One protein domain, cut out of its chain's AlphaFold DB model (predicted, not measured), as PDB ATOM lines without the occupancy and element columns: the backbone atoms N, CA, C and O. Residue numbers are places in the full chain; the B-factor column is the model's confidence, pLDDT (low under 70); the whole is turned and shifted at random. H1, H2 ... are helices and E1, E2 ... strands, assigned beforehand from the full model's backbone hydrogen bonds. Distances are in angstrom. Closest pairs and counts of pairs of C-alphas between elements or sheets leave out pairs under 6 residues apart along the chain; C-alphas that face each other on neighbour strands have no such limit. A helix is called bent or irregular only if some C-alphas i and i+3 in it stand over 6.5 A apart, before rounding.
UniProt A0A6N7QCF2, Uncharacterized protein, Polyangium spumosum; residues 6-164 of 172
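Overview. This is residues 6 to 164 of the 172 residues of an uncharacterized protein of Polyangium spumosum (UniProt A0A6N7QCF2). A small three-stranded sheet forms a wall at one side, with H2 in the middle of the domain over one of its faces and H1 beside H2 on that same face. Beyond H2, away from the sheet, stand the bent helix H3 and the helical hairpin H4 and H5; residues 29 to 50 make a long link with no named element. You have 159 residues with five named helices and three named strands, in the order H1 E1 E2 E3 H2 H3 H4 H5, mostly helix by class. The mixed sheet runs E1 E3 E2. The whole is compact, with a radius of gyration of the C-alphas of 15.5 A and spans of 45 by 39 by 27 A.

Arrangement. Begin at the inner strand E3, residues 61 to 67. It is parallel to edge strand E1, residues 22 to 28, where N 26 and O 64 are 2.9 A apart, within hydrogen-bond range. It forms an antiparallel hairpin with edge strand E2, residues 51 to 56, where N 54 and O 63 are 3.0 A apart. H2, residues 72 to 93, is on the sheet at a height of 8.3 A, over E3 and E2, along the strands; its closest C-alphas to E2 are Glu 85 and Cys 53, 5.4 A. H2 is irregular, with C-alphas 76 and 79 at 7.2 A, and has a kink of 37 degrees near residue 79. H1, residues 6 to 16, is on the same face, over E1, and touches H2, Trp 12 to Val 86 at 6.9 A between C-alphas; helices on one face of the sheet make two layers. Look next at H3, residues 101 to 121, assigned as one helix by its hydrogen bonds but bent, C-alphas 110 and 113 being 6.9 A apart. Its arms are H3a, residues 101 to 110, and H3b, residues 113 to 121. Residues 84 to 91 of H2 alone touch H3a, the closest C-alphas being His 84 and Ile 108, 6.2 A. H3b forms a helical hairpin with H4, residues 123 to 145, the closest C-alphas being Ala 118 and Ala 126, 5.0 A. H4 touches H5, residues 151 to 163, at a shallow tilt of 23 degrees, opposite ways, Ala 136 to Ala 158 at 5.5 A between C-alphas. H1, H3a, H3b and H4 have every O i to N i+4 pair within hydrogen-bond range; H2 has 15 of 18 and H5 7 of 9.

Along the chain. Find C-alpha 6 at (50.745, 161.534, 61.921), where H1 begins. H2 measures 32.8 A from first to last C-alpha, E3 20.1 A and E1 19.2 A. H4 runs 32.9 A from C-alpha 123 at (65.146, 159.823, 69.193). H5 ends at C-alpha 163, (79.595, 157.206, 59.672).

Size, cuts and confidence. The C-alphas of Arg 70 and Arg 148, the two farthest apart, are 46.8 A apart. The printed part has no cut, and E1 to E2 is the long link. The mean pLDDT of the printed part is 85.1; residues 36 to 41, 96 to 99, 144 to 145 and 147 to 164 are under 70.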
ATOM      1  N   ALA A   6      50.557 160.087  61.916       95.38
ATOM      2  CA  ALA A   6      50.745 161.534  61.921       95.38
ATOM      3  C   ALA A   6      51.923 161.948  62.816       95.38
ATOM      4  O   ALA A   6      52.738 162.768  62.411       95.38
ATOM      5  N   ALA A   7      52.059 161.334  63.997       95.38
ATOM      6  CA  ALA A   7      53.178 161.617  64.895       95.38
ATOM      7  C   ALA A   7      54.532 161.181  64.310       95.38
ATOM      8  O   ALA A   7      55.522 161.892  64.471       95.38
ATOM      9  N   GLU A   8      54.589 160.034  63.628       96.25
ATOM     10  CA  GLU A   8      55.834 159.564  63.010       96.25
ATOM     11  C   GLU A   8      56.235 160.443  61.817       96.25
ATOM     12  O   GLU A   8      57.401 160.815  61.698       96.25
ATOM     13  N   VAL A   9      55.275 160.850  60.978       97.75
ATOM     14  CA  VAL A   9      55.523 161.791  59.874       97.75
ATOM     15  C   VAL A   9      55.970 163.150  60.404       97.75
ATOM     16  O   VAL A   9      56.986 163.658  59.944       97.75
ATOM     17  N   ALA A  10      55.286 163.702  61.409       97.19
ATOM     18  CA  ALA A  10      55.648 164.988  62.005       97.19
ATOM     19  C   ALA A  10      57.059 164.974  62.614       97.19
ATOM     20  O   ALA A  10      57.805 165.943  62.468       97.19
ATOM     21  N   PHE A  11      57.456 163.867  63.256       97.12
ATOM     22  CA  PHE A  11      58.819 163.707  63.761       97.12
ATOM     23  C   PHE A  11      59.848 163.842  62.632       97.12
ATOM     24  O   PHE A  11      60.782 164.634  62.751       97.12
ATOM     25  N   TRP A  12      59.682 163.088  61.542       97.75
ATOM     26  CA  TRP A  12      60.648 163.093  60.443       97.75
ATOM     27  C   TRP A  12      60.605 164.378  59.622       97.75
ATOM     28  O   TRP A  12      61.658 164.864  59.223       97.75
ATOM     29  N   GLN A  13      59.423 164.963  59.425       97.56
ATOM     30  CA  GLN A  13      59.258 166.258  58.771       97.56
ATOM     31  C   GLN A  13      60.095 167.336  59.474       97.56
ATOM     32  O   GLN A  13      60.937 167.967  58.837       97.56
ATOM     33  N   ASN A  14      59.935 167.472  60.793       97.44
ATOM     34  CA  ASN A  14      60.728 168.397  61.605       97.44
ATOM     35  C   ASN A  14      62.222 168.020  61.582       97.44
ATOM     36  O   ASN A  14      63.096 168.852  61.351       97.44
ATOM     37  N   ALA A  15      62.546 166.734  61.753       96.25
ATOM     38  CA  ALA A  15      63.930 166.267  61.756       96.25
ATOM     39  C   ALA A  15      64.675 166.535  60.434       96.25
ATOM     40  O   ALA A  15      65.884 166.751  60.452       96.25
ATOM     41  N   PHE A  16      63.980 166.548  59.299       96.31
ATOM     42  CA  PHE A  16      64.560 166.893  58.000       96.31
ATOM     43  C   PHE A  16      64.483 168.390  57.661       96.31
ATOM     44  O   PHE A  16      65.064 168.800  56.655       96.31
ATOM     45  N   GLY A  17      63.835 169.211  58.495       95.81
ATOM     46  CA  GLY A  17      63.635 170.640  58.243       95.81
ATOM     47  C   GLY A  17      62.694 170.903  57.067       95.81
ATOM     48  O   GLY A  17      62.982 171.749  56.226       95.81
ATOM     49  N   LEU A  18      61.611 170.127  56.976       96.62
ATOM     50  CA  LEU A  18      60.566 170.223  55.951       96.62
ATOM     51  C   LEU A  18      59.343 171.000  56.477       96.62
ATOM     52  O   LEU A  18      58.197 170.664  56.173       96.62
ATOM     53  N   ASP A  19      59.565 172.002  57.325       95.25
ATOM     54  CA  ASP A  19      58.496 172.749  58.006       95.25
ATOM     55  C   ASP A  19      57.659 173.607  57.042       95.25
ATOM     56  O   ASP A  19      56.512 173.939  57.330       95.25
ATOM     57  N   ASP A  20      58.216 173.941  55.876       95.75
ATOM     58  CA  ASP A  20      57.539 174.662  54.797       95.75
ATOM     59  C   ASP A  20      56.797 173.739  53.814       95.75
ATOM     60  O   ASP A  20      56.197 174.226  52.852       95.75
ATOM     61  N   TRP A  21      56.819 172.422  54.047       97.44
ATOM     62  CA  TRP A  21      56.053 171.434  53.291       97.44
ATOM     63  C   TRP A  21      54.773 171.039  54.022       97.44
ATOM     64  O   TRP A  21      54.759 170.806  55.228       97.44
ATOM     65  N   THR A  22      53.683 170.874  53.277       98.12
ATOM     66  CA  THR A  22      52.463 170.248  53.807       98.12
ATOM     67  C   THR A  22      52.485 168.757  53.490       98.12
ATOM     68  O   THR A  22      52.366 168.378  52.324       98.12
ATOM     69  N   ILE A  23      52.619 167.908  54.512       98.25
ATOM     70  CA  ILE A  23      52.643 166.449  54.352       98.25
ATOM     71  C   ILE A  23      51.360 165.843  54.923       98.25
ATOM     72  O   ILE A  23      51.123 165.849  56.129       98.25
ATOM     73  N   GLU A  24      50.538 165.277  54.047       98.00
ATOM     74  CA  GLU A  24      49.337 164.537  54.419       98.00
ATOM     75  C   GLU A  24      49.634 163.041  54.429       98.00
ATOM     76  O   GLU A  24      50.185 162.505  53.471       98.00
ATOM     77  N   ALA A  25      49.248 162.340  55.496       97.69
ATOM     78  CA  ALA A  25      49.551 160.922  55.643       97.69
ATOM     79  C   ALA A  25      48.320 160.100  56.026       97.69
ATOM     80  O   ALA A  25      47.555 160.471  56.917       97.69
ATOM     81  N   ARG A  26      48.140 158.943  55.379       97.44
ATOM     82  CA  ARG A  26      47.015 158.035  55.652       97.44
ATOM     83  C   ARG A  26      47.404 156.564  55.632       97.44
ATOM     84  O   ARG A  26      48.284 156.129  54.889       97.44
ATOM     85  N   HIS A  27      46.667 155.771  56.406       97.00
ATOM     86  CA  HIS A  27      46.690 154.320  56.279       97.00
ATOM     87  C   HIS A  27      45.771 153.857  55.151       97.00
ATOM     88  O   HIS A  27      44.613 154.264  55.082       97.00
ATOM     89  N   VAL A  28      46.258 152.934  54.326       96.44
ATOM     90  CA  VAL A  28      45.482 152.324  53.240       96.44
ATOM     91  C   VAL A  28      45.375 150.819  53.463       96.44
ATOM     92  O   VAL A  28      46.354 150.152  53.797       96.44
ATOM     93  N   ALA A  29      44.165 150.270  53.336       93.62
ATOM     94  CA  ALA A  29      43.910 148.860  53.621       93.62
ATOM     95  C   ALA A  29      44.513 147.919  52.568       93.62
ATOM     96  O   ALA A  29      45.014 146.863  52.949       93.62
ATOM     97  N   ASP A  30      44.480 148.285  51.287       94.00
ATOM     98  CA  ASP A  30      45.112 147.555  50.182       94.00
ATOM     99  C   ASP A  30      45.800 148.560  49.251       94.00
ATOM    100  O   ASP A  30      45.205 149.075  48.309       94.00
ATOM    101  N   LEU A  31      47.036 148.915  49.594       95.19
ATOM    102  CA  LEU A  31      47.836 149.878  48.854       95.19
ATOM    103  C   LEU A  31      48.450 149.203  47.628       95.19
ATOM    104  O   LEU A  31      49.140 148.184  47.745       95.19
ATOM    105  N   ARG A  32      48.208 149.786  46.456       93.25
ATOM    106  CA  ARG A  32      48.698 149.273  45.178       93.25
ATOM    107  C   ARG A  32      49.318 150.378  44.352       93.25
ATOM    108  O   ARG A  32      48.853 151.513  44.407       93.25
ATOM    109  N   TYR A  33      50.336 150.022  43.580       89.31
ATOM    110  CA  TYR A  33      50.974 150.949  42.660       89.31
ATOM    111  C   TYR A  33      49.967 151.390  41.574       89.31
ATOM    112  O   TYR A  33      49.376 150.526  40.914       89.31
ATOM    113  N   PRO A  34      49.705 152.702  41.412       84.56
ATOM    114  CA  PRO A  34      48.596 153.183  40.587       84.56
ATOM    115  C   PRO A  34      48.942 153.308  39.094       84.56
ATOM    116  O   PRO A  34      48.037 153.273  38.256       84.56
ATOM    117  N   CYS A  35      50.226 153.447  38.752       76.81
ATOM    118  CA  CYS A  35      50.661 153.851  37.416       76.81
ATOM    119  C   CYS A  35      50.937 152.657  36.494       76.81
ATOM    120  O   CYS A  35      51.385 151.602  36.935       76.81
ATOM    121  N   ASN A  36      50.684 152.849  35.195       68.44
ATOM    122  CA  ASN A  36      51.036 151.898  34.131       68.44
ATOM    123  C   ASN A  36      52.529 151.962  33.749       68.44
ATOM    124  O   ASN A  36      52.976 151.171  32.922       68.44
ATOM    125  N   ASP A  37      53.282 152.892  34.335       62.88
ATOM    126  CA  ASP A  37      54.666 153.184  33.974       62.88
ATOM    127  C   ASP A  37      55.618 152.171  34.614       62.88
ATOM    128  O   ASP A  37      56.409 152.493  35.496       62.88
ATOM    129  N   ALA A  38      55.553 150.918  34.159       58.34
ATOM    130  CA  ALA A  38      56.542 149.892  34.478       58.34
ATOM    131  C   ALA A  38      57.850 150.165  33.703       58.34
ATOM    132  O   ALA A  38      58.261 149.404  32.829       58.34
ATOM    133  N   GLY A  39      58.477 151.311  33.974       59.44
ATOM    134  CA  GLY A  39      59.828 151.633  33.523       59.44
ATOM    135  C   GLY A  39      60.888 150.973  34.408       59.44
ATOM    136  O   GLY A  39      60.581 150.403  35.455       59.44
ATOM    137  N   ALA A  40      62.163 151.070  34.018       56.47
ATOM    138  CA  ALA A  40      63.278 150.492  34.769       56.47
ATOM    139  C   ALA A  40      63.337 151.032  36.216       56.47
ATOM    140  O   ALA A  40      63.863 152.117  36.465       56.47
ATOM    141  N   GLY A  41      62.818 150.260  37.173       62.91
ATOM    142  CA  GLY A  41      62.832 150.581  38.605       62.91
ATOM    143  C   GLY A  41      61.485 150.971  39.219       62.91
ATOM    144  O   GLY A  41      61.453 151.209  40.426       62.91
ATOM    145  N   TYR A  42      60.395 151.001  38.443       71.56
ATOM    146  CA  TYR A  42      59.040 151.174  38.972       71.56
ATOM    147  C   TYR A  42      58.304 149.829  39.103       71.56
ATOM    148  O   TYR A  42      58.468 148.969  38.233       71.56
ATOM    149  N   PRO A  43      57.504 149.626  40.169       79.50
ATOM    150  CA  PRO A  43      56.648 148.448  40.315       79.50
ATOM    151  C   PRO A  43      55.636 148.322  39.172       79.50
ATOM    152  O   PRO A  43      55.275 149.308  38.527       79.50
ATOM    153  N   ALA A  44      55.118 147.116  38.944       84.50
ATOM    154  CA  ALA A  44      54.037 146.932  37.981       84.50
ATOM    155  C   ALA A  44      52.725 147.545  38.508       84.50
ATOM    156  O   ALA A  44      52.463 147.560  39.715       84.50
ATOM    157  N   LYS A  45      51.842 148.007  37.611       86.06
ATOM    158  CA  LYS A  45      50.511 148.475  38.026       86.06
ATOM    159  C   LYS A  45      49.780 147.403  38.829       86.06
ATOM    160  O   LYS A  45      49.698 146.247  38.421       86.06
ATOM    161  N   GLY A  46      49.177 147.810  39.941       88.44
ATOM    162  CA  GLY A  46      48.408 146.914  40.799       88.44
ATOM    163  C   GLY A  46      49.266 146.071  41.745       88.44
ATOM    164  O   GLY A  46      48.700 145.387  42.605       88.44
ATOM    165  N   GLU A  47      50.597 146.140  41.638       90.62
ATOM    166  CA  GLU A  47      51.515 145.521  42.589       90.62
ATOM    167  C   GLU A  47      51.304 146.105  43.989       90.62
ATOM    168  O   GLU A  47      50.987 147.286  44.152       90.62
ATOM    169  N   ARG A  48      51.411 145.254  45.015       92.25
ATOM    170  CA  ARG A  48      51.168 145.662  46.402       92.25
ATOM    171  C   ARG A  48      52.359 146.444  46.923       92.25
ATOM    172  O   ARG A  48      53.488 145.976  46.836       92.25
ATOM    173  N   MET A  49      52.076 147.567  47.565       92.62
ATOM    174  CA  MET A  49      53.101 148.470  48.077       92.62
ATOM    175  C   MET A  49      53.063 148.528  49.598       92.62
ATOM    176  O   MET A  49      52.006 148.385  50.215       92.62
ATOM    177  N   ALA A  50      54.223 148.742  50.215       94.00
ATOM    178  CA  ALA A  50      54.300 149.026  51.645       94.00
ATOM    179  C   ALA A  50      53.997 150.504  51.929       94.00
ATOM    180  O   ALA A  50      53.265 150.808  52.872       94.00
ATOM    181  N   GLY A  51      54.501 151.396  51.078       95.31
ATOM    182  CA  GLY A  51      54.264 152.830  51.106       95.31
ATOM    183  C   GLY A  51      54.261 153.406  49.691       95.31
ATOM    184  O   GLY A  51      54.678 152.736  48.743       95.31
ATOM    185  N   LEU A  52      53.673 154.592  49.557       94.81
ATOM    186  CA  LEU A  52      53.697 155.424  48.363       94.81
ATOM    187  C   LEU A  52      53.746 156.889  48.785       94.81
ATOM    188  O   LEU A  52      52.972 157.304  49.654       94.81
ATOM    189  N   CYS A  53      54.579 157.658  48.098       94.62
ATOM    190  CA  CYS A  53      54.673 159.099  48.225       94.62
ATOM    191  C   CYS A  53      54.361 159.751  46.876       94.62
ATOM    192  O   CYS A  53      54.990 159.432  45.869       94.62
ATOM    193  N   ASP A  54      53.405 160.674  46.875       92.69
ATOM    194  CA  ASP A  54      53.175 161.610  45.775       92.69
ATOM    195  C   ASP A  54      53.610 163.008  46.222       92.69
ATOM    196  O   ASP A  54      53.392 163.375  47.379       92.69
ATOM    197  N   VAL A  55      54.259 163.764  45.342       91.94
ATOM    198  CA  VAL A  55      54.869 165.059  45.660       91.94
ATOM    199  C   VAL A  55      54.525 166.088  44.594       91.94
ATOM    200  O   VAL A  55      54.802 165.908  43.411       91.94
ATOM    201  N   ASP A  56      53.995 167.218  45.038       92.38
ATOM    202  CA  ASP A  56      53.867 168.427  44.241       92.38
ATOM    203  C   ASP A  56      54.893 169.452  44.735       92.38
ATOM    204  O   ASP A  56      54.724 170.112  45.764       92.38
ATOM    205  N   ILE A  57      55.987 169.575  43.980       90.88
ATOM    206  CA  ILE A  57      57.094 170.488  44.289       90.88
ATOM    207  C   ILE A  57      56.658 171.951  44.148       90.88
ATOM    208  O   ILE A  57      57.132 172.800  44.903       90.88
ATOM    209  N   ALA A  58      55.756 172.262  43.210       90.94
ATOM    210  CA  ALA A  58      55.340 173.636  42.944       90.94
ATOM    211  C   ALA A  58      54.556 174.214  44.127       90.94
ATOM    212  O   ALA A  58      54.735 175.380  44.477       90.94
ATOM    213  N   THR A  59      53.726 173.384  44.766       95.38
ATOM    214  CA  THR A  59      52.939 173.779  45.942       95.38
ATOM    215  C   THR A  59      53.547 173.338  47.275       95.38
ATOM    216  O   THR A  59      52.983 173.651  48.322       95.38
ATOM    217  N   LYS A  60      54.697 172.645  47.256       96.38
ATOM    218  CA  LYS A  60      55.346 172.039  48.434       96.38
ATOM    219  C   LYS A  60      54.388 171.153  49.236       96.38
ATOM    220  O   LYS A  60      54.298 171.242  50.464       96.38
ATOM    221  N   ARG A  61      53.640 170.299  48.538       98.06
ATOM    222  CA  ARG A  61      52.709 169.340  49.149       98.06
ATOM    223  C   ARG A  61      53.147 167.914  48.872       98.06
ATOM    224  O   ARG A  61      53.680 167.618  47.807       98.06
ATOM    225  N   ALA A  62      52.904 167.029  49.829       97.75
ATOM    226  CA  ALA A  62      53.137 165.604  49.671       97.75
ATOM    227  C   ALA A  62      51.994 164.781  50.267       97.75
ATOM    228  O   ALA A  62      51.447 165.124  51.318       97.75
ATOM    229  N   TRP A  63      51.681 163.661  49.620       97.94
ATOM    230  CA  TRP A  63      50.702 162.684  50.081       97.94
ATOM    231  C   TRP A  63      51.376 161.336  50.300       97.94
ATOM    232  O   TRP A  63      51.785 160.662  49.356       97.94
ATOM    233  N   ILE A  64      51.442 160.919  51.560       97.88
ATOM    234  CA  ILE A  64      52.018 159.648  51.984       97.88
ATOM    235  C   ILE A  64      50.891 158.657  52.275       97.88
ATOM    236  O   ILE A  64      50.057 158.836  53.166       97.88
ATOM    237  N   SER A  65      50.866 157.558  51.533       97.62
ATOM    238  CA  SER A  65      49.964 156.437  51.776       97.62
ATOM    239  C   SER A  65      50.768 155.244  52.273       97.62
ATOM    240  O   SER A  65      51.637 154.755  51.566       97.62
ATOM    241  N   VAL A  66      50.466 154.742  53.473       97.25
ATOM    242  CA  VAL A  66      51.159 153.578  54.051       97.25
ATOM    243  C   VAL A  66      50.188 152.421  54.217       97.25
ATOM    244  O   VAL A  66      49.105 152.563  54.793       97.25
ATOM    245  N   GLN A  67      50.586 151.244  53.744       96.62
ATOM    246  CA  GLN A  67      49.819 150.019  53.903       96.62
ATOM    247  C   GLN A  67      49.578 149.741  55.389       96.62
ATOM    248  O   GLN A  67      50.506 149.660  56.198       96.62
ATOM    249  N   ARG A  68      48.309 149.552  55.765       95.06
ATOM    250  CA  ARG A  68      47.937 149.163  57.127       95.06
ATOM    251  C   ARG A  68      48.615 147.826  57.459       95.06
ATOM    252  O   ARG A  68      48.360 146.852  56.737       95.06
ATOM    253  N   PRO A  69      49.447 147.743  58.515       93.62
ATOM    254  CA  PRO A  69      50.120 146.502  58.872       93.62
ATOM    255  C   PRO A  69      49.086 145.451  59.293       93.62
ATOM    256  O   PRO A  69      48.205 145.725  60.108       93.62
ATOM    257  N   ARG A  70      49.192 144.248  58.722       92.62
ATOM    258  CA  ARG A  70      48.323 143.089  59.000       92.62
ATOM    259  C   ARG A  70      49.036 141.994  59.796       92.62
ATOM    260  O   ARG A  70      48.389 141.103  60.330       92.62
ATOM    261  N   THR A  71      50.365 142.051  59.870       94.25
ATOM    262  CA  THR A  71      51.197 141.086  60.598       94.25
ATOM    263  C   THR A  71      52.173 141.797  61.528       94.25
ATOM    264  O   THR A  71      52.537 142.950  61.303       94.25
ATOM    265  N   MET A  72      52.680 141.086  62.540       93.38
ATOM    266  CA  MET A  72      53.720 141.620  63.429       93.38
ATOM    267  C   MET A  72      55.019 141.961  62.692       93.38
ATOM    268  O   MET A  72      55.710 142.904  63.068       93.38
ATOM    269  N   LYS A  73      55.349 141.226  61.621       93.56
ATOM    270  CA  LYS A  73      56.497 141.547  60.761       93.56
ATOM    271  C   LYS A  73      56.307 142.912  60.094       93.56
ATOM    272  O   LYS A  73      57.208 143.740  60.158       93.56
ATOM    273  N   GLN A  74      55.129 143.156  59.519       92.69
ATOM    274  CA  GLN A  74      54.794 144.447  58.910       92.69
ATOM    275  C   GLN A  74      54.751 145.567  59.948       92.69
ATOM    276  O   GLN A  74      55.258 146.648  59.685       92.69
ATOM    277  N   LEU A  75      54.212 145.304  61.141       92.94
ATOM    278  CA  LEU A  75      54.184 146.283  62.226       92.94
ATOM    279  C   LEU A  75      55.597 146.698  62.666       92.94
ATOM    280  O   LEU A  75      55.836 147.876  62.903       92.94
ATOM    281  N   ARG A  76      56.545 145.755  62.735       91.31
ATOM    282  CA  ARG A  76      57.947 146.052  63.079       91.31
ATOM    283  C   ARG A  76      58.684 146.840  61.996       91.31
ATOM    284  O   ARG A  76      59.511 147.677  62.334       91.31
ATOM    285  N   ALA A  77      58.383 146.575  60.725       91.44
ATOM    286  CA  ALA A  77      58.955 147.297  59.588       91.44
ATOM    287  C   ALA A  77      58.270 148.650  59.326       91.44
ATOM    288  O   ALA A  77      58.793 149.473  58.586       91.44
ATOM    289  N   TRP A  78      57.104 148.898  59.928       94.44
ATOM    290  CA  TRP A  78      56.283 150.073  59.642       94.44
ATOM    291  C   TRP A  78      57.014 151.422  59.797       94.44
ATOM    292  O   TRP A  78      56.879 152.239  58.890       94.44
ATOM    293  N   PRO A  79      57.839 151.668  60.838       92.31
ATOM    294  CA  PRO A  79      58.582 152.928  60.941       92.31
ATOM    295  C   PRO A  79      59.571 153.146  59.788       92.31
ATOM    296  O   PRO A  79      59.773 154.273  59.355       92.31
ATOM    297  N   GLU A  80      60.173 152.068  59.272       95.38
ATOM    298  CA  GLU A  80      61.097 152.132  58.132       95.38
ATOM    299  C   GLU A  80      60.356 152.516  56.852       95.38
ATOM    300  O   GLU A  80      60.861 153.321  56.081       95.38
ATOM    301  N   VAL A  81      59.134 152.012  56.669       96.38
ATOM    302  CA  VAL A  81      58.273 152.397  55.545       96.38
ATOM    303  C   VAL A  81      57.895 153.874  55.630       96.38
ATOM    304  O   VAL A  81      58.053 154.589  54.653       96.38
ATOM    305  N   VAL A  82      57.443 154.360  56.791       97.12
ATOM    306  CA  VAL A  82      57.088 155.783  56.953       97.12
ATOM    307  C   VAL A  82      58.287 156.681  56.659       97.12
ATOM    308  O   VAL A  82      58.164 157.636  55.899       97.12
ATOM    309  N   LEU A  83      59.449 156.356  57.231       97.31
ATOM    310  CA  LEU A  83      60.679 157.098  56.985       97.31
ATOM    311  C   LEU A  83      61.067 157.079  55.500       97.31
ATOM    312  O   LEU A  83      61.442 158.122  54.974       97.31
ATOM    313  N   HIS A  84      60.961 155.929  54.827       96.50
ATOM    314  CA  HIS A  84      61.225 155.807  53.390       96.50
ATOM    315  C   HIS A  84      60.393 156.816  52.591       96.50
ATOM    316  O   HIS A  84      60.951 157.592  51.820       96.50
ATOM    317  N   GLU A  85      59.082 156.874  52.848       97.06
ATOM    318  CA  GLU A  85      58.196 157.802  52.143       97.06
ATOM    319  C   GLU A  85      58.494 159.273  52.471       97.06
ATOM    320  O   GLU A  85      58.481 160.118  51.582       97.06
ATOM    321  N   VAL A  86      58.833 159.606  53.722       97.44
ATOM    322  CA  VAL A  86      59.230 160.985  54.071       97.44
ATOM    323  C   VAL A  86      60.556 161.374  53.403       97.44
ATOM    324  O   VAL A  86      60.741 162.529  53.016       97.44
ATOM    325  N   MET A  87      61.478 160.429  53.203       94.88
ATOM    326  CA  MET A  87      62.725 160.703  52.485       94.88
ATOM    327  C   MET A  87      62.507 161.014  50.998       94.88
ATOM    328  O   MET A  87      63.315 161.756  50.439       94.88
ATOM    329  N   HIS A  88      61.422 160.543  50.371       93.12
ATOM    330  CA  HIS A  88      61.039 161.005  49.030       93.12
ATOM    331  C   HIS A  88      60.687 162.493  49.018       93.12
ATOM    332  O   HIS A  88      61.079 163.217  48.103       93.12
ATOM    333  N   VAL A  89      60.020 162.985  50.065       95.12
ATOM    334  CA  VAL A  89      59.730 164.419  50.217       95.12
ATOM    335  C   VAL A  89      61.025 165.215  50.361       95.12
ATOM    336  O   VAL A  89      61.205 166.218  49.674       95.12
ATOM    337  N   LEU A  90      61.973 164.739  51.179       93.06
ATOM    338  CA  LEU A  90      63.307 165.345  51.273       93.06
ATOM    339  C   LEU A  90      64.019 165.356  49.910       93.06
ATOM    340  O   LEU A  90      64.596 166.374  49.524       93.06
ATOM    341  N   GLY A  91      63.970 164.245  49.173       89.44
ATOM    342  CA  GLY A  91      64.533 164.136  47.828       89.44
ATOM    343  C   GLY A  91      63.919 165.146  46.860       89.44
ATOM    344  O   GLY A  91      64.648 165.832  46.147       89.44
ATOM    345  N   ALA A  92      62.595 165.309  46.885       88.75
ATOM    346  CA  ALA A  92      61.876 166.293  46.081       88.75
ATOM    347  C   ALA A  92      62.238 167.739  46.466       88.75
ATOM    348  O   ALA A  92      62.522 168.555  45.588       88.75
ATOM    349  N   ALA A  93      62.312 168.036  47.766       89.44
ATOM    350  CA  ALA A  93      62.695 169.343  48.305       89.44
ATOM    351  C   ALA A  93      64.136 169.750  47.970       89.44
ATOM    352  O   ALA A  93      64.473 170.932  47.980       89.44
ATOM    353  N   THR A  94      64.991 168.772  47.673       85.06
ATOM    354  CA  THR A  94      66.418 168.971  47.397       85.06
ATOM    355  C   THR A  94      66.806 168.526  45.991       85.06
ATOM    356  O   THR A  94      67.983 168.323  45.699       85.06
ATOM    357  N   ARG A  95      65.834 168.365  45.084       77.44
ATOM    358  CA  ARG A  95      66.090 167.753  43.783       77.44
ATOM    359  C   ARG A  95      66.992 168.631  42.918       77.44
ATOM    360  O   ARG A  95      66.608 169.713  42.483       77.44
ATOM    361  N   ALA A  96      68.178 168.118  42.613       66.38
ATOM    362  CA  ALA A  96      69.099 168.732  41.667       66.38
ATOM    363  C   ALA A  96      68.809 168.276  40.225       66.38
ATOM    364  O   ALA A  96      68.379 167.133  40.014       66.38
ATOM    365  N   PRO A  97      69.106 169.106  39.206       63.50
ATOM    366  CA  PRO A  97      69.113 168.663  37.816       63.50
ATOM    367  C   PRO A  97      70.027 167.439  37.636       63.50
ATOM    368  O   PRO A  97      71.171 167.443  38.084       63.50
ATOM    369  N   GLY A  98      69.527 166.383  36.988       64.44
ATOM    370  CA  GLY A  98      70.283 165.144  36.750       64.44
ATOM    371  C   GLY A  98      70.192 164.078  37.852       64.44
ATOM    372  O   GLY A  98      70.762 163.003  37.680       64.44
ATOM    373  N   TRP A  99      69.461 164.322  38.946       68.06
ATOM    374  CA  TRP A  99      69.176 163.305  39.966       68.06
ATOM    375  C   TRP A  99      68.112 162.303  39.485       68.06
ATOM    376  O   TRP A  99      66.982 162.694  39.151       68.06
ATOM    377  N   THR A 100      68.451 161.009  39.456       74.00
ATOM    378  CA  THR A 100      67.527 159.943  39.026       74.00
ATOM    379  C   THR A 100      66.806 159.281  40.199       74.00
ATOM    380  O   THR A 100      67.331 159.184  41.308       74.00
ATOM    381  N   ILE A 101      65.617 158.734  39.935       72.94
ATOM    382  CA  ILE A 101      64.847 157.960  40.924       72.94
ATOM    383  C   ILE A 101      65.633 156.732  41.418       72.94
ATOM    384  O   ILE A 101      65.578 156.396  42.597       72.94
ATOM    385  N   GLN A 102      66.443 156.076  40.573       76.44
ATOM    386  CA  GLN A 102      67.249 154.939  41.046       76.44
ATOM    387  C   GLN A 102      68.373 155.366  42.007       76.44
ATOM    388  O   GLN A 102      68.757 154.591  42.885       76.44
ATOM    389  N   GLN A 103      68.947 156.563  41.846       75.44
ATOM    390  CA  GLN A 103      69.917 157.111  42.807       75.44
ATOM    391  C   GLN A 103      69.238 157.447  44.137       75.44
ATOM    392  O   GLN A 103      69.763 157.113  45.201       75.44
ATOM    393  N   GLU A 104      68.042 158.024  44.065       81.50
ATOM    394  CA  GLU A 104      67.199 158.293  45.224       81.50
ATOM    395  C   GLU A 104      66.904 157.011  46.013       81.50
ATOM    396  O   GLU A 104      67.289 156.907  47.174       81.50
ATOM    397  N   HIS A 105      66.346 155.985  45.361       82.75
ATOM    398  CA  HIS A 105      65.998 154.715  46.006       82.75
ATOM    399  C   HIS A 105      67.210 154.015  46.621       82.75
ATOM    400  O   HIS A 105      67.121 153.498  47.733       82.75
ATOM    401  N   ARG A 106      68.362 154.004  45.935       83.12
ATOM    402  CA  ARG A 106      69.599 153.437  46.503       83.12
ATOM    403  C   ARG A 106      70.003 154.149  47.788       83.12
ATOM    404  O   ARG A 106      70.397 153.485  48.745       83.12
ATOM    405  N   THR A 107      69.869 155.471  47.821       80.94
ATOM    406  CA  THR A 107      70.219 156.257  49.003       80.94
ATOM    407  C   THR A 107      69.250 156.007  50.146       80.94
ATOM    408  O   THR A 107      69.676 155.689  51.254       80.94
ATOM    409  N   ILE A 108      67.950 156.068  49.868       88.50
ATOM    410  CA  ILE A 108      66.912 155.812  50.866       88.50
ATOM    411  C   ILE A 108      67.090 154.404  51.456       88.50
ATOM    412  O   ILE A 108      67.175 154.252  52.673       88.50
ATOM    413  N   ASN A 109      67.266 153.380  50.616       86.06
ATOM    414  CA  ASN A 109      67.444 151.996  51.067       86.06
ATOM    415  C   ASN A 109      68.688 151.790  51.944       86.06
ATOM    416  O   ASN A 109      68.666 150.947  52.840       86.06
ATOM    417  N   ALA A 110      69.762 152.550  51.717       86.25
ATOM    418  CA  ALA A 110      70.965 152.480  52.543       86.25
ATOM    419  C   ALA A 110      70.781 153.153  53.918       86.25
ATOM    420  O   ALA A 110      71.343 152.695  54.915       86.25
ATOM    421  N   LEU A 111      70.002 154.237  53.985       87.69
ATOM    422  CA  LEU A 111      69.929 155.102  55.166       87.69
ATOM    423  C   LEU A 111      68.745 154.795  56.086       87.69
ATOM    424  O   LEU A 111      68.884 154.889  57.311       87.69
ATOM    425  N   VAL A 112      67.608 154.378  55.520       92.94
ATOM    426  CA  VAL A 112      66.374 154.076  56.262       92.94
ATOM    427  C   VAL A 112      66.608 153.102  57.422       92.94
ATOM    428  O   VAL A 112      66.216 153.439  58.543       92.94
ATOM    429  N   PRO A 113      67.279 151.941  57.247       89.94
ATOM    430  CA  PRO A 113      67.458 150.995  58.351       89.94
ATOM    431  C   PRO A 113      68.240 151.597  59.526       89.94
ATOM    432  O   PRO A 113      67.921 151.349  60.692       89.94
ATOM    433  N   THR A 114      69.250 152.418  59.227       89.56
ATOM    434  CA  THR A 114      70.107 153.071  60.224       89.56
ATOM    435  C   THR A 114      69.336 154.132  61.002       89.56
ATOM    436  O   THR A 114      69.322 154.101  62.236       89.56
ATOM    437  N   LEU A 115      68.641 155.030  60.303       91.75
ATOM    438  CA  LEU A 115      67.859 156.103  60.917       91.75
ATOM    439  C   LEU A 115      66.657 155.567  61.698       91.75
ATOM    440  O   LEU A 115      66.431 155.982  62.835       91.75
ATOM    441  N   ALA A 116      65.932 154.583  61.164       91.31
ATOM    442  CA  ALA A 116      64.823 153.960  61.882       91.31
ATOM    443  C   ALA A 116      65.300 153.209  63.135       91.31
ATOM    444  O   ALA A 116      64.653 153.250  64.186       91.31
ATOM    445  N   LYS A 117      66.464 152.547  63.075       90.12
ATOM    446  CA  LYS A 117      67.086 151.941  64.260       90.12
ATOM    447  C   LYS A 117      67.480 152.999  65.292       90.12
ATOM    448  O   LYS A 117      67.233 152.772  66.478       90.12
ATOM    449  N   ALA A 118      68.049 154.125  64.862       89.50
ATOM    450  CA  ALA A 118      68.370 155.244  65.745       89.50
ATOM    451  C   ALA A 118      67.099 155.803  66.399       89.50
ATOM    452  O   ALA A 118      67.050 155.918  67.617       89.50
ATOM    453  N   ARG A 119      66.023 156.020  65.632       92.44
ATOM    454  CA  ARG A 119      64.735 156.535  66.123       92.44
ATOM    455  C   ARG A 119      64.133 155.702  67.250       92.44
ATOM    456  O   ARG A 119      63.541 156.259  68.174       92.44
ATOM    457  N   ARG A 120      64.285 154.376  67.171       88.75
ATOM    458  CA  ARG A 120      63.808 153.430  68.192       88.75
ATOM    459  C   ARG A 120      64.636 153.458  69.478       88.75
ATOM    460  O   ARG A 120      64.107 153.124  70.528       88.75
ATOM    461  N   ARG A 121      65.927 153.788  69.395       91.06
ATOM    462  CA  ARG A 121      66.869 153.710  70.527       91.06
ATOM    463  C   ARG A 121      67.117 155.062  71.186       91.06
ATOM    464  O   ARG A 121      67.195 155.145  72.404       91.06
ATOM    465  N   THR A 122      67.270 156.098  70.373       91.25
ATOM    466  CA  THR A 122      67.723 157.427  70.782       91.25
ATOM    467  C   THR A 122      67.112 158.464  69.829       91.25
ATOM    468  O   THR A 122      67.735 158.821  68.825       91.25
ATOM    469  N   PRO A 123      65.872 158.922  70.091       91.25
ATOM    470  CA  PRO A 123      65.146 159.823  69.193       91.25
ATOM    471  C   PRO A 123      65.908 161.111  68.857       91.25
ATOM    472  O   PRO A 123      65.949 161.498  67.693       91.25
ATOM    473  N   ASP A 124      66.587 161.719  69.831       90.62
ATOM    474  CA  ASP A 124      67.335 162.965  69.617       90.62
ATOM    475  C   ASP A 124      68.537 162.774  68.686       90.62
ATOM    476  O   ASP A 124      68.805 163.612  67.822       90.62
ATOM    477  N   LEU A 125      69.228 161.633  68.801       88.62
ATOM    478  CA  LEU A 125      70.319 161.271  67.896       88.62
ATOM    479  C   LEU A 125      69.794 161.039  66.477       88.62
ATOM    480  O   LEU A 125      70.424 161.472  65.516       88.62
ATOM    481  N   ALA A 126      68.633 160.394  66.338       91.88
ATOM    482  CA  ALA A 126      67.996 160.202  65.041       91.88
ATOM    483  C   ALA A 126      67.619 161.541  64.395       91.88
ATOM    484  O   ALA A 126      67.888 161.739  63.213       91.88
ATOM    485  N   ALA A 127      67.066 162.473  65.178       92.31
ATOM    486  CA  ALA A 127      66.742 163.813  64.708       92.31
ATOM    487  C   ALA A 127      68.001 164.595  64.297       92.31
ATOM    488  O   ALA A 127      68.013 165.249  63.260       92.31
ATOM    489  N   SER A 128      69.082 164.492  65.076       92.06
ATOM    490  CA  SER A 128      70.371 165.110  64.740       92.06
ATOM    491  C   SER A 128      70.957 164.548  63.442       92.06
ATOM    492  O   SER A 128      71.297 165.305  62.535       92.06
ATOM    493  N   ALA A 129      70.994 163.220  63.301       89.56
ATOM    494  CA  ALA A 129      71.483 162.556  62.095       89.56
ATOM    495  C   ALA A 129      70.640 162.903  60.856       89.56
ATOM    496  O   ALA A 129      71.194 163.128  59.781       89.56
ATOM    497  N   ALA A 130      69.316 162.987  61.007       92.25
ATOM    498  CA  ALA A 130      68.406 163.408  59.947       92.25
ATOM    499  C   ALA A 130      68.671 164.851  59.488       92.25
ATOM    500  O   ALA A 130      68.739 165.092  58.284       92.25
ATOM    501  N   ARG A 131      68.912 165.787  60.416       93.12
ATOM    502  CA  ARG A 131      69.288 167.170  60.074       93.12
ATOM    503  C   ARG A 131      70.602 167.225  59.302       93.12
ATOM    504  O   ARG A 131      70.649 167.830  58.233       93.12
ATOM    505  N   THR A 132      71.638 166.543  59.796       89.88
ATOM    506  CA  THR A 132      72.941 166.450  59.113       89.88
ATOM    507  C   THR A 132      72.789 165.887  57.702       89.88
ATOM    508  O   THR A 132      73.369 166.412  56.750       89.88
ATOM    509  N   LEU A 133      71.966 164.850  57.542       88.50
ATOM    510  CA  LEU A 133      71.676 164.266  56.239       88.50
ATOM    511  C   LEU A 133      70.959 165.257  55.311       88.50
ATOM    512  O   LEU A 133      71.373 165.428  54.165       88.50
ATOM    513  N   ALA A 134      69.914 165.929  55.795       88.56
ATOM    514  CA  ALA A 134      69.166 166.909  55.013       88.56
ATOM    515  C   ALA A 134      70.044 168.089  54.573       88.56
ATOM    516  O   ALA A 134      69.909 168.586  53.454       88.56
ATOM    517  N   GLU A 135      70.971 168.537  55.421       88.75
ATOM    518  CA  GLU A 135      71.962 169.540  55.038       88.75
ATOM    519  C   GLU A 135      72.913 169.035  53.956       88.75
ATOM    520  O   GLU A 135      73.199 169.772  53.010       88.75
ATOM    521  N   ALA A 136      73.395 167.794  54.067       84.00
ATOM    522  CA  ALA A 136      74.250 167.198  53.048       84.00
ATOM    523  C   ALA A 136      73.527 167.132  51.692       84.00
ATOM    524  O   ALA A 136      74.099 167.547  50.687       84.00
ATOM    525  N   TYR A 137      72.255 166.720  51.677       82.38
ATOM    526  CA  TYR A 137      71.386 166.720  50.492       82.38
ATOM    527  C   TYR A 137      71.151 168.116  49.898       82.38
ATOM    528  O   TYR A 137      71.116 168.285  48.682       82.38
ATOM    529  N   ARG A 138      71.021 169.150  50.733       84.81
ATOM    530  CA  ARG A 138      70.891 170.530  50.242       84.81
ATOM    531  C   ARG A 138      72.192 171.039  49.620       84.81
ATOM    532  O   ARG A 138      72.165 171.584  48.519       84.81
ATOM    533  N   ARG A 139      73.336 170.836  50.286       80.69
ATOM    534  CA  ARG A 139      74.661 171.254  49.776       80.69
ATOM    535  C   ARG A 139      74.983 170.572  48.452       80.69
ATOM    536  O   ARG A 139      75.324 171.228  47.475       80.69
ATOM    537  N   ALA A 140      74.783 169.264  48.422       74.12
ATOM    538  CA  ALA A 140      74.844 168.433  47.239       74.12
ATOM    539  C   ALA A 140      74.102 169.007  46.037       74.12
ATOM    540  O   ALA A 140      74.655 169.112  44.946       74.12
ATOM    541  N   ALA A 141      72.834 169.364  46.243       75.25
ATOM    542  CA  ALA A 141      71.981 169.817  45.168       75.25
ATOM    543  C   ALA A 141      72.497 171.116  44.548       75.25
ATOM    544  O   ALA A 141      72.504 171.259  43.325       75.25
ATOM    545  N   VAL A 142      73.009 172.017  45.391       76.75
ATOM    546  CA  VAL A 142      73.680 173.250  44.966       76.75
ATOM    547  C   VAL A 142      74.960 172.941  44.181       76.75
ATOM    548  O   VAL A 142      75.182 173.528  43.123       76.75
ATOM    549  N   GLU A 143      75.795 172.009  44.647       76.25
ATOM    550  CA  GLU A 143      77.041 171.635  43.964       76.25
ATOM    551  C   GLU A 143      76.790 170.976  42.595       76.25
ATOM    552  O   GLU A 143      77.482 171.299  41.625       76.25
ATOM    553  N   ILE A 144      75.782 170.103  42.492       69.12
ATOM    554  CA  ILE A 144      75.359 169.458  41.238       69.12
ATOM    555  C   ILE A 144      74.794 170.499  40.268       69.12
ATOM    556  O   ILE A 144      75.188 170.529  39.101       69.12
ATOM    557  N   ALA A 145      73.917 171.392  40.741       67.94
ATOM    558  CA  ALA A 145      73.378 172.479  39.925       67.94
ATOM    559  C   ALA A 145      74.494 173.406  39.405       67.94
ATOM    560  O   ALA A 145      74.448 173.855  38.260       67.94
ATOM    561  N   ALA A 146      75.540 173.622  40.207       70.00
ATOM    562  CA  ALA A 146      76.736 174.365  39.824       70.00
ATOM    563  C   ALA A 146      77.732 173.560  38.955       70.00
ATOM    564  O   ALA A 146      78.791 174.088  38.617       70.00
ATOM    565  N   ARG A 147      77.421 172.300  38.601       69.19
ATOM    566  CA  ARG A 147      78.286 171.349  37.866       69.19
ATOM    567  C   ARG A 147      79.652 171.104  38.523       69.19
ATOM    568  O   ARG A 147      80.623 170.799  37.836       69.19
ATOM    569  N   ARG A 148      79.746 171.257  39.846       60.69
ATOM    570  CA  ARG A 148      81.004 171.138  40.607       60.69
ATOM    571  C   ARG A 148      81.308 169.717  41.073       60.69
ATOM    572  O   ARG A 148      82.457 169.431  41.387       60.69
ATOM    573  N   VAL A 149      80.298 168.848  41.129       61.25
ATOM    574  CA  VAL A 149      80.410 167.441  41.544       61.25
ATOM    575  C   VAL A 149      79.428 166.581  40.755       61.25
ATOM    576  O   VAL A 149      78.389 167.071  40.300       61.25
ATOM    577  N   SER A 150      79.735 165.294  40.603       61.00
ATOM    578  CA  SER A 150      78.771 164.345  40.045       61.00
ATOM    579  C   SER A 150      77.725 163.929  41.099       61.00
ATOM    580  O   SER A 150      78.064 163.800  42.279       61.00
ATOM    581  N   PRO A 151      76.471 163.622  40.705       57.22
ATOM    582  CA  PRO A 151      75.438 163.160  41.642       57.22
ATOM    583  C   PRO A 151      75.821 161.912  42.457       57.22
ATOM    584  O   PRO A 151      75.329 161.712  43.565       57.22
ATOM    585  N   ASN A 152      76.717 161.068  41.931       58.16
ATOM    586  CA  ASN A 152      77.192 159.875  42.634       58.16
ATOM    587  C   ASN A 152      78.217 160.197  43.743       58.16
ATOM    588  O   ASN A 152      78.204 159.537  44.779       58.16
ATOM    589  N   GLU A 153      79.094 161.192  43.568       59.72
ATOM    590  CA  GLU A 153      80.103 161.564  44.583       59.72
ATOM    591  C   GLU A 153      79.472 162.197  45.821       59.72
ATOM    592  O   GLU A 153      79.893 161.955  46.953       59.72
ATOM    593  N   THR A 154      78.416 162.969  45.606       59.16
ATOM    594  CA  THR A 154      77.566 163.508  46.656       59.16
ATOM    595  C   THR A 154      77.082 162.437  47.634       59.16
ATOM    596  O   THR A 154      77.149 162.619  48.851       59.16
ATOM    597  N   PHE A 155      76.574 161.323  47.102       58.38
ATOM    598  CA  PHE A 155      75.994 160.242  47.892       58.38
ATOM    599  C   PHE A 155      77.036 159.602  48.813       58.38
ATOM    600  O   PHE A 155      76.780 159.408  50.001       58.38
ATOM    601  N   VAL A 156      78.241 159.351  48.288       59.72
ATOM    602  CA  VAL A 156      79.357 158.817  49.078       59.72
ATOM    603  C   VAL A 156      79.687 159.755  50.240       59.72
ATOM    604  O   VAL A 156      79.895 159.293  51.358       59.72
ATOM    605  N   ARG A 157      79.666 161.074  50.012       64.44
ATOM    606  CA  ARG A 157      79.956 162.077  51.050       64.44
ATOM    607  C   ARG A 157      78.856 162.177  52.110       64.44
ATOM    608  O   ARG A 157      79.176 162.224  53.294       64.44
ATOM    609  N   ALA A 158      77.581 162.164  51.716       56.81
ATOM    610  CA  ALA A 158      76.456 162.203  52.655       56.81
ATOM    611  C   ALA A 158      76.384 160.930  53.519       56.81
ATOM    612  O   ALA A 158      76.202 161.012  54.733       56.81
ATOM    613  N   ALA A 159      76.607 159.756  52.916       57.12
ATOM    614  CA  ALA A 159      76.698 158.493  53.644       57.12
ATOM    615  C   ALA A 159      77.919 158.460  54.585       57.12
ATOM    616  O   ALA A 159      77.797 158.031  55.733       57.12
ATOM    617  N   ALA A 160      79.075 158.977  54.148       59.78
ATOM    618  CA  ALA A 160      80.273 159.079  54.981       59.78
ATOM    619  C   ALA A 160      80.081 160.029  56.178       59.78
ATOM    620  O   ALA A 160      80.526 159.720  57.287       59.78
ATOM    621  N   ALA A 161      79.350 161.135  56.005       59.25
ATOM    622  CA  ALA A 161      79.029 162.064  57.089       59.25
ATOM    623  C   ALA A 161      78.210 161.405  58.216       59.25
ATOM    624  O   ALA A 161      78.359 161.771  59.377       59.25
ATOM    625  N   MET A 162      77.403 160.384  57.901       54.94
ATOM    626  CA  MET A 162      76.658 159.607  58.900       54.94
ATOM    627  C   MET A 162      77.505 158.543  59.614       54.94
ATOM    628  O   MET A 162      77.118 158.073  60.682       54.94
ATOM    629  N   THR A 163      78.651 158.153  59.046       51.56
ATOM    630  CA  THR A 163      79.595 157.206  59.672       51.56
ATOM    631  C   THR A 163      80.632 157.877  60.574       51.56
ATOM    632  O   THR A 163      81.211 157.212  61.431       51.56
ATOM    633  N   VAL A 164      80.842 159.189  60.435       44.72
ATOM    634  CA  VAL A 164      81.806 159.961  61.232       44.72
ATOM    635  C   VAL A 164      81.060 160.831  62.239       44.72
ATOM    636  O   VAL A 164      81.013 162.051  62.120       44.72
TER     637      VAL A 164